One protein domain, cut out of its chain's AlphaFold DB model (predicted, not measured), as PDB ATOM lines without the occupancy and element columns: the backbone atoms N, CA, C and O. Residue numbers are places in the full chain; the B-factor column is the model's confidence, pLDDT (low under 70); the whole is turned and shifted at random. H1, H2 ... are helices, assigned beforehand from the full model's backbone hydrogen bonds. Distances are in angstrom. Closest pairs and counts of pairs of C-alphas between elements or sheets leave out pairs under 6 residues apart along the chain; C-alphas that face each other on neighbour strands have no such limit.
ATOM      1  N   THR A  18      11.225  24.212  30.785       45.12
ATOM      2  CA  THR A  18      10.213  23.934  31.832       45.12
ATOM      3  C   THR A  18      10.762  22.992  32.912       45.12
ATOM      4  O   THR A  18      10.268  21.881  33.096       45.12
ATOM      5  N   ALA A  19      11.839  23.382  33.594       44.03
ATOM      6  CA  ALA A  19      12.414  22.588  34.682       44.03
ATOM      7  C   ALA A  19      11.705  22.902  36.016       44.03
ATOM      8  O   ALA A  19      11.745  24.036  36.493       44.03
ATOM      9  N   HIS A  20      11.054  21.907  36.627       56.19
ATOM     10  CA  HIS A  20      10.535  22.007  37.996       56.19
ATOM     11  C   HIS A  20      11.684  22.202  39.007       56.19
ATOM     12  O   HIS A  20      12.810  21.757  38.776       56.19
ATOM     13  N   SER A  21      11.396  22.827  40.155       58.12
ATOM     14  CA  SER A  21      12.371  23.200  41.203       58.12
ATOM     15  C   SER A  21      13.346  22.078  41.618       58.12
ATOM     16  O   SER A  21      14.488  22.363  41.985       58.12
ATOM     17  N   GLY A  22      12.926  20.809  41.543       55.41
ATOM     18  CA  GLY A  22      13.781  19.649  41.828       55.41
ATOM     19  C   GLY A  22      14.888  19.451  40.787       55.41
ATOM     20  O   GLY A  22      16.065  19.364  41.133       55.41
ATOM     21  N   THR A  23      14.547  19.500  39.495       58.28
ATOM     22  CA  THR A  23      15.525  19.349  38.400       58.28
ATOM     23  C   THR A  23      16.594  20.441  38.383       58.28
ATOM     24  O   THR A  23      17.754  20.149  38.110       58.28
ATOM     25  N   ALA A  24      16.250  21.681  38.750       67.00
ATOM     26  CA  ALA A  24      17.229  22.762  38.873       67.00
ATOM     27  C   ALA A  24      18.251  22.507  39.999       67.00
ATOM     28  O   ALA A  24      19.430  22.819  39.844       67.00
ATOM     29  N   SER A  25      17.817  21.889  41.101       64.50
ATOM     30  CA  SER A  25      18.688  21.557  42.236       64.50
ATOM     31  C   SER A  25      19.663  20.427  41.896       64.50
ATOM     32  O   SER A  25      20.827  20.490  42.273       64.50
ATOM     33  N   ILE A  26      19.218  19.431  41.122       62.81
ATOM     34  CA  ILE A  26      20.076  18.339  40.637       62.81
ATOM     35  C   ILE A  26      21.100  18.860  39.626       62.81
ATOM     36  O   ILE A  26      22.276  18.538  39.735       62.81
ATOM     37  N   ILE A  27      20.677  19.697  38.672       68.94
ATOM     38  CA  ILE A  27      21.587  20.303  37.688       68.94
ATOM     39  C   ILE A  27      22.659  21.135  38.395       68.94
ATOM     40  O   ILE A  27      23.834  21.007  38.074       68.94
ATOM     41  N   ARG A  28      22.275  21.933  39.397       69.44
ATOM     42  CA  ARG A  28      23.226  22.706  40.201       69.44
ATOM     43  C   ARG A  28      24.165  21.811  41.013       69.44
ATOM     44  O   ARG A  28      25.355  22.090  41.069       69.44
ATOM     45  N   ALA A  29      23.663  20.724  41.598       65.00
ATOM     46  CA  ALA A  29      24.502  19.766  42.312       65.00
ATOM     47  C   ALA A  29      25.515  19.081  41.382       65.00
ATOM     48  O   ALA A  29      26.655  18.883  41.787       65.00
ATOM     49  N   LEU A  30      25.117  18.757  40.144       68.25
ATOM     50  CA  LEU A  30      26.000  18.209  39.110       68.25
ATOM     51  C   LEU A  30      27.041  19.232  38.626       68.25
ATOM     52  O   LEU A  30      28.173  18.847  38.360       68.25
ATOM     53  N   ASP A  31      26.680  20.513  38.555       72.62
ATOM     54  CA  ASP A  31      27.582  21.608  38.171       72.62
ATOM     55  C   ASP A  31      28.632  21.906  39.259       72.62
ATOM     56  O   ASP A  31      29.828  22.026  38.979       72.62
ATOM     57  N   GLU A  32      28.210  21.920  40.531       70.94
ATOM     58  CA  GLU A  32      29.110  21.969  41.696       70.94
ATOM     59  C   GLU A  32      30.062  20.762  41.710       70.94
ATOM     60  O   GLU A  32      31.238  20.892  42.045       70.94
ATOM     61  N   LEU A  33      29.568  19.597  41.290       65.94
ATOM     62  CA  LEU A  33      30.315  18.350  41.137       65.94
ATOM     63  C   LEU A  33      31.417  18.458  40.083       65.94
ATOM     64  O   LEU A  33      32.576  18.176  40.379       65.94
ATOM     65  N   THR A  34      31.076  18.889  38.867       70.62
ATOM     66  CA  THR A  34      32.057  19.081  37.791       70.62
ATOM     67  C   THR A  34      33.077  20.143  38.164       70.62
ATOM     68  O   THR A  34      34.268  19.943  37.942       70.62
ATOM     69  N   THR A  35      32.644  21.225  38.810       74.12
ATOM     70  CA  THR A  35      33.543  22.295  39.258       74.12
ATOM     71  C   THR A  35      34.482  21.812  40.365       74.12
ATOM     72  O   THR A  35      35.680  22.081  40.314       74.12
ATOM     73  N   GLY A  36      33.974  21.037  41.329       67.50
ATOM     74  CA  GLY A  36      34.772  20.438  42.399       67.50
ATOM     75  C   GLY A  36      35.787  19.419  41.881       67.50
ATOM     76  O   GLY A  36      36.945  19.455  42.292       67.50
ATOM     77  N   VAL A  37      35.392  18.563  40.931       66.94
ATOM     78  CA  VAL A  37      36.306  17.618  40.264       66.94
ATOM     79  C   VAL A  37      37.397  18.378  39.520       66.94
ATOM     80  O   VAL A  37      38.570  18.095  39.726       66.94
ATOM     81  N   ILE A  38      37.038  19.378  38.708       68.38
ATOM     82  CA  ILE A  38      38.008  20.178  37.947       68.38
ATOM     83  C   ILE A  38      38.978  20.894  38.889       68.38
ATOM     84  O   ILE A  38      40.176  20.891  38.635       68.38
ATOM     85  N   HIS A  39      38.494  21.471  39.987       67.00
ATOM     86  CA  HIS A  39      39.340  22.166  40.952       67.00
ATOM     87  C   HIS A  39      40.288  21.211  41.692       67.00
ATOM     88  O   HIS A  39      41.470  21.506  41.835       67.00
ATOM     89  N   THR A  40      39.799  20.041  42.114       62.16
ATOM     90  CA  THR A  40      40.621  19.027  42.801       62.16
ATOM     91  C   THR A  40      41.650  18.423  41.847       62.16
ATOM     92  O   THR A  40      42.827  18.328  42.182       62.16
ATOM     93  N   CYS A  41      41.237  18.093  40.620       60.72
ATOM     94  CA  CYS A  41      42.140  17.626  39.577       60.72
ATOM     95  C   CYS A  41      43.170  18.693  39.214       60.72
ATOM     96  O   CYS A  41      44.338  18.354  39.140       60.72
ATOM     97  N   ASN A  42      42.792  19.963  39.043       63.12
ATOM     98  CA  ASN A  42      43.743  21.029  38.719       63.12
ATOM     99  C   ASN A  42      44.737  21.266  39.860       63.12
ATOM    100  O   ASN A  42      45.933  21.305  39.604       63.12
ATOM    101  N   ASN A  43      44.299  21.333  41.114       62.25
ATOM    102  CA  ASN A  43      45.229  21.558  42.223       62.25
ATOM    103  C   ASN A  43      46.279  20.440  42.362       62.25
ATOM    104  O   ASN A  43      47.408  20.728  42.744       62.25
ATOM    105  N   HIS A  44      45.949  19.200  41.983       58.50
ATOM    106  CA  HIS A  44      46.897  18.080  42.006       58.50
ATOM    107  C   HIS A  44      47.642  17.851  40.676       58.50
ATOM    108  O   HIS A  44      48.811  17.481  40.693       58.50
ATOM    109  N   LEU A  45      47.047  18.128  39.509       55.19
ATOM    110  CA  LEU A  45      47.742  18.070  38.209       55.19
ATOM    111  C   LEU A  45      48.835  19.134  38.098       55.19
ATOM    112  O   LEU A  45      49.853  18.894  37.450       55.19
ATOM    113  N   TRP A  46      48.662  20.283  38.755       53.59
ATOM    114  CA  TRP A  46      49.725  21.280  38.872       53.59
ATOM    115  C   TRP A  46      50.902  20.775  39.720       53.59
ATOM    116  O   TRP A  46      52.037  21.112  39.402       53.59
ATOM    117  N   ALA A  47      50.674  19.905  40.713       54.56
ATOM    118  CA  ALA A  47      51.758  19.270  41.470       54.56
ATOM    119  C   ALA A  47      52.593  18.315  40.591       54.56
ATOM    120  O   ALA A  47      53.818  18.319  40.668       54.56
ATOM    121  N   PHE A  48      51.958  17.589  39.662       52.72
ATOM    122  CA  PHE A  48      52.664  16.726  38.701       52.72
ATOM    123  C   PHE A  48      53.385  17.497  37.585       52.72
ATOM    124  O   PHE A  48      54.442  17.066  37.127       52.72
ATOM    125  N   HIS A  49      52.847  18.640  37.149       53.72
ATOM    126  CA  HIS A  49      53.488  19.485  36.134       53.72
ATOM    127  C   HIS A  49      54.616  20.373  36.676       53.72
ATOM    128  O   HIS A  49      55.392  20.910  35.886       53.72
ATOM    129  N   LEU A  50      54.729  20.508  37.999       50.22
ATOM    130  CA  LEU A  50      55.815  21.221  38.670       50.22
ATOM    131  C   LEU A  50      56.968  20.310  39.105       50.22
ATOM    132  O   LEU A  50      57.856  20.788  39.805       50.22
ATOM    133  N   ARG A  65      62.770   9.433  47.281       74.00
ATOM    134  CA  ARG A  65      61.853  10.032  46.296       74.00
ATOM    135  C   ARG A  65      60.642   9.143  46.033       74.00
ATOM    136  O   ARG A  65      59.532   9.647  45.885       74.00
ATOM    137  N   VAL A  66      60.853   7.828  45.982       79.94
ATOM    138  CA  VAL A  66      59.772   6.856  45.773       79.94
ATOM    139  C   VAL A  66      58.820   6.835  46.969       79.94
ATOM    140  O   VAL A  66      57.607   6.766  46.776       79.94
ATOM    141  N   THR A  67      59.346   6.938  48.191       83.94
ATOM    142  CA  THR A  67      58.525   6.999  49.409       83.94
ATOM    143  C   THR A  67      57.679   8.270  49.474       83.94
ATOM    144  O   THR A  67      56.473   8.159  49.672       83.94
ATOM    145  N   LEU A  68      58.248   9.445  49.180       83.88
ATOM    146  CA  LEU A  68      57.494  10.707  49.160       83.88
ATOM    147  C   LEU A  68      56.348  10.697  48.128       83.88
ATOM    148  O   LEU A  68      55.217  11.054  48.447       83.88
ATOM    149  N   LEU A  69      56.618  10.236  46.899       81.81
ATOM    150  CA  LEU A  69      55.593  10.131  45.851       81.81
ATOM    151  C   LEU A  69      54.482   9.145  46.223       81.81
ATOM    152  O   LEU A  69      53.325   9.334  45.853       81.81
ATOM    153  N   ARG A  70      54.834   8.077  46.944       84.94
ATOM    154  CA  ARG A  70      53.866   7.099  47.427       84.94
ATOM    155  C   ARG A  70      52.950   7.701  48.491       84.94
ATOM    156  O   ARG A  70      51.743   7.515  48.389       84.94
ATOM    157  N   GLU A  71      53.499   8.424  49.461       89.19
ATOM    158  CA  GLU A  71      52.712   9.100  50.502       89.19
ATOM    159  C   GLU A  71      51.764  10.149  49.902       89.19
ATOM    160  O   GLU A  71      50.589  10.210  50.268       89.19
ATOM    161  N   GLU A  72      52.231  10.924  48.917       85.75
ATOM    162  CA  GLU A  72      51.397  11.905  48.216       85.75
ATOM    163  C   GLU A  72      50.266  11.234  47.416       85.75
ATOM    164  O   GLU A  72      49.118  11.685  47.455       85.75
ATOM    165  N   ALA A  73      50.555  10.117  46.741       82.56
ATOM    166  CA  ALA A  73      49.546   9.342  46.021       82.56
ATOM    167  C   ALA A  73      48.510   8.712  46.967       82.56
ATOM    168  O   ALA A  73      47.316   8.736  46.666       82.56
ATOM    169  N   GLU A  74      48.943   8.164  48.105       90.19
ATOM    170  CA  GLU A  74      48.053   7.597  49.122       90.19
ATOM    171  C   GLU A  74      47.139   8.684  49.716       90.19
ATOM    172  O   GLU A  74      45.920   8.495  49.753       90.19
ATOM    173  N   SER A  75      47.685   9.861  50.048       88.44
ATOM    174  CA  SER A  75      46.905  11.013  50.526       88.44
ATOM    175  C   SER A  75      45.895  11.516  49.484       88.44
ATOM    176  O   SER A  75      44.748  11.822  49.821       88.44
ATOM    177  N   PHE A  76      46.273  11.547  48.202       84.62
ATOM    178  CA  PHE A  76      45.354  11.901  47.120       84.62
ATOM    179  C   PHE A  76      44.204  10.895  46.980       84.62
ATOM    180  O   PHE A  76      43.049  11.299  46.839       84.62
ATOM    181  N   ILE A  77      44.499   9.591  47.018       86.25
ATOM    182  CA  ILE A  77      43.488   8.529  46.908       86.25
ATOM    183  C   ILE A  77      42.491   8.619  48.066       86.25
ATOM    184  O   ILE A  77      41.283   8.546  47.834       86.25
ATOM    185  N   GLU A  78      42.975   8.828  49.291       90.31
ATOM    186  CA  GLU A  78      42.127   9.020  50.470       90.31
ATOM    187  C   GLU A  78      41.230  10.258  50.314       90.31
ATOM    188  O   GLU A  78      40.005  10.158  50.416       90.31
ATOM    189  N   GLY A  79      41.805  11.406  49.933       87.50
ATOM    190  CA  GLY A  79      41.046  12.634  49.688       87.50
ATOM    191  C   GLY A  79      40.007  12.498  48.566       87.50
ATOM    192  O   GLY A  79      38.914  13.074  48.646       87.50
ATOM    193  N   PHE A  80      40.310  11.711  47.533       80.94
ATOM    194  CA  PHE A  80      39.383  11.413  46.447       80.94
ATOM    195  C   PHE A  80      38.225  10.521  46.907       80.94
ATOM    196  O   PHE A  80      37.076  10.806  46.562       80.94
ATOM    197  N   HIS A  81      38.486   9.493  47.718       83.56
ATOM    198  CA  HIS A  81      37.431   8.665  48.304       83.56
ATOM    199  C   HIS A  81      36.513   9.479  49.225       83.56
ATOM    200  O   HIS A  81      35.296   9.444  49.047       83.56
ATOM    201  N   ASP A  82      37.069  10.329  50.092       87.50
ATOM    202  CA  ASP A  82      36.288  11.250  50.930       87.50
ATOM    203  C   ASP A  82      35.422  12.209  50.103       87.50
ATOM    204  O   ASP A  82      34.309  12.599  50.478       87.50
ATOM    205  N   PHE A  83      35.938  12.668  48.963       80.75
ATOM    206  CA  PHE A  83      35.177  13.490  48.029       80.75
ATOM    207  C   PHE A  83      34.030  12.702  47.382       80.75
ATOM    208  O   PHE A  83      32.893  13.187  47.377       80.75
ATOM    209  N   GLN A  84      34.292  11.484  46.900       79.12
ATOM    210  CA  GLN A  84      33.265  10.589  46.360       79.12
ATOM    211  C   GLN A  84      32.170  10.298  47.390       79.12
ATOM    212  O   GLN A  84      30.985  10.370  47.057       79.12
ATOM    213  N   ASP A  85      32.536  10.043  48.642       82.94
ATOM    214  CA  ASP A  85      31.587   9.764  49.715       82.94
ATOM    215  C   ASP A  85      30.722  10.983  50.043       82.94
ATOM    216  O   ASP A  85      29.499  10.861  50.154       82.94
ATOM    217  N   ARG A  86      31.305  12.189  50.093       83.69
ATOM    218  CA  ARG A  86      30.546  13.443  50.274       83.69
ATOM    219  C   ARG A  86      29.563  13.705  49.137       83.69
ATOM    220  O   ARG A  86      28.443  14.161  49.382       83.69
ATOM    221  N   ILE A  87      29.961  13.420  47.900       76.62
ATOM    222  CA  ILE A  87      29.079  13.493  46.733       76.62
ATOM    223  C   ILE A  87      27.945  12.490  46.859       76.62
ATOM    224  O   ILE A  87      26.785  12.859  46.680       76.62
ATOM    225  N   ASN A  88      28.274  11.237  47.163       78.44
ATOM    226  CA  ASN A  88      27.295  10.172  47.286       78.44
ATOM    227  C   ASN A  88      26.284  10.497  48.386       78.44
ATOM    228  O   ASN A  88      25.087  10.377  48.145       78.44
ATOM    229  N   ASP A  89      26.721  10.992  49.545       82.94
ATOM    230  CA  ASP A  89      25.827  11.415  50.627       82.94
ATOM    231  C   ASP A  89      24.930  12.596  50.214       82.94
ATOM    232  O   ASP A  89      23.716  12.566  50.431       82.94
ATOM    233  N   ARG A  90      25.484  13.619  49.545       79.75
ATOM    234  CA  ARG A  90      24.692  14.742  49.007       79.75
ATOM    235  C   ARG A  90      23.663  14.278  47.980       79.75
ATOM    236  O   ARG A  90      22.502  14.679  48.070       79.75
ATOM    237  N   LEU A  91      24.060  13.427  47.035       73.81
ATOM    238  CA  LEU A  91      23.154  12.835  46.055       73.81
ATOM    239  C   LEU A  91      22.068  12.037  46.771       73.81
ATOM    240  O   LEU A  91      20.896  12.299  46.547       73.81
ATOM    241  N   GLN A  92      22.418  11.151  47.703       75.25
ATOM    242  CA  GLN A  92      21.448  10.381  48.484       75.25
ATOM    243  C   GLN A  92      20.461  11.278  49.245       75.25
ATOM    244  O   GLN A  92      19.266  10.988  49.260       75.25
ATOM    245  N   LYS A  93      20.909  12.396  49.827       79.38
ATOM    246  CA  LYS A  93      20.032  13.382  50.485       79.38
ATOM    247  C   LYS A  93      19.079  14.065  49.504       79.38
ATOM    248  O   LYS A  93      17.896  14.202  49.815       79.38
ATOM    249  N   LEU A  94      19.566  14.463  48.328       72.12
ATOM    250  CA  LEU A  94      18.725  15.031  47.270       72.12
ATOM    251  C   LEU A  94      17.705  14.002  46.766       72.12
ATOM    252  O   LEU A  94      16.524  14.320  46.653       72.12
ATOM    253  N   LEU A  95      18.140  12.758  46.550       71.81
ATOM    254  CA  LEU A  95      17.295  11.648  46.111       71.81
ATOM    255  C   LEU A  95      16.215  11.296  47.144       71.81
ATOM    256  O   LEU A  95      15.074  11.059  46.766       71.81
ATOM    257  N   ARG A  96      16.543  11.285  48.445       72.19
ATOM    258  CA  ARG A  96      15.589  10.968  49.526       72.19
ATOM    259  C   ARG A  96      14.454  11.977  49.653       72.19
ATOM    260  O   ARG A  96      13.353  11.596  50.034       72.19
ATOM    261  N   ASN A  97      14.729  13.249  49.380       71.94
ATOM    262  CA  ASN A  97      13.742  14.318  49.533       71.94
ATOM    263  C   ASN A  97      12.880  14.514  48.282       71.94
ATOM    264  O   ASN A  97      11.844  15.183  48.341       71.94
ATOM    265  N   ASP A  98      13.286  13.934  47.155       68.62
ATOM    266  CA  ASP A  98      12.517  13.997  45.930       68.62
ATOM    267  C   ASP A  98      11.495  12.852  45.884       68.62
ATOM    268  O   ASP A  98      11.829  11.684  45.673       68.62
ATOM    269  N   ARG A  99      10.209  13.198  46.040       67.44
ATOM    270  CA  ARG A  99       9.087  12.245  45.934       67.44
ATOM    271  C   ARG A  99       9.067  11.513  44.589       67.44
ATOM    272  O   ARG A  99       8.483  10.439  44.483       67.44
TER     273      ARG A  99
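AT A GLANCE: This is residues 18 to 50 and 65 to 99 of the 272 residues of an uncharacterized protein of Schistocephalus solidus (UniProt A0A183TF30). Two long helices, H1 and then H2, run side by side in opposite ways, making a rod whose length is that of the helices. They meet lightly, and the end of H2 at residues 65 to 71 stands free. The printed part has 68 residues with two named helices and no named strand, and its class is all helix. It is only just loose, close to extended, with a radius of gyration of the C-alphas of 16.3 A, and spans 54 by 21 by 7 A.

IN THESE COORDINATES: H1 is residues 21 to 49, 41.6 A long from C-alpha 21 at (12.371, 23.200, 41.203) to C-alpha 49. H2 is residues 65 to 97, 48.4 A long, ending with C-alpha 97 at (13.742, 14.318, 49.533).

HOW THE PARTS SIT: H1 and H2 only just touch, with 3 pairs of C-alphas within 8 A. The closest C-alphas, those of Leu 33 and Ile 87, are 7.5 A apart. H1 touches H2 with residues 26 to 33 alone, and H2 touches H1 with residues 87 to 94 alone. The helices run opposite ways at a shallow tilt of 3 degrees. In H2 every O i to N i+4 pair is within hydrogen-bond range; in H1, 24 of 25 are.

THE WHOLE: The C-alphas farthest apart, those of Thr 18 and Arg 65, are 55.4 A apart. Residues 51 to 64 are not printed, and C-alphas 50 and 65 are 14.8 A apart across this cut. The mean pLDDT of the printed part is 71.4; residues 18 to 30, 33, 36 to 50 and 98 to 99 are under 70.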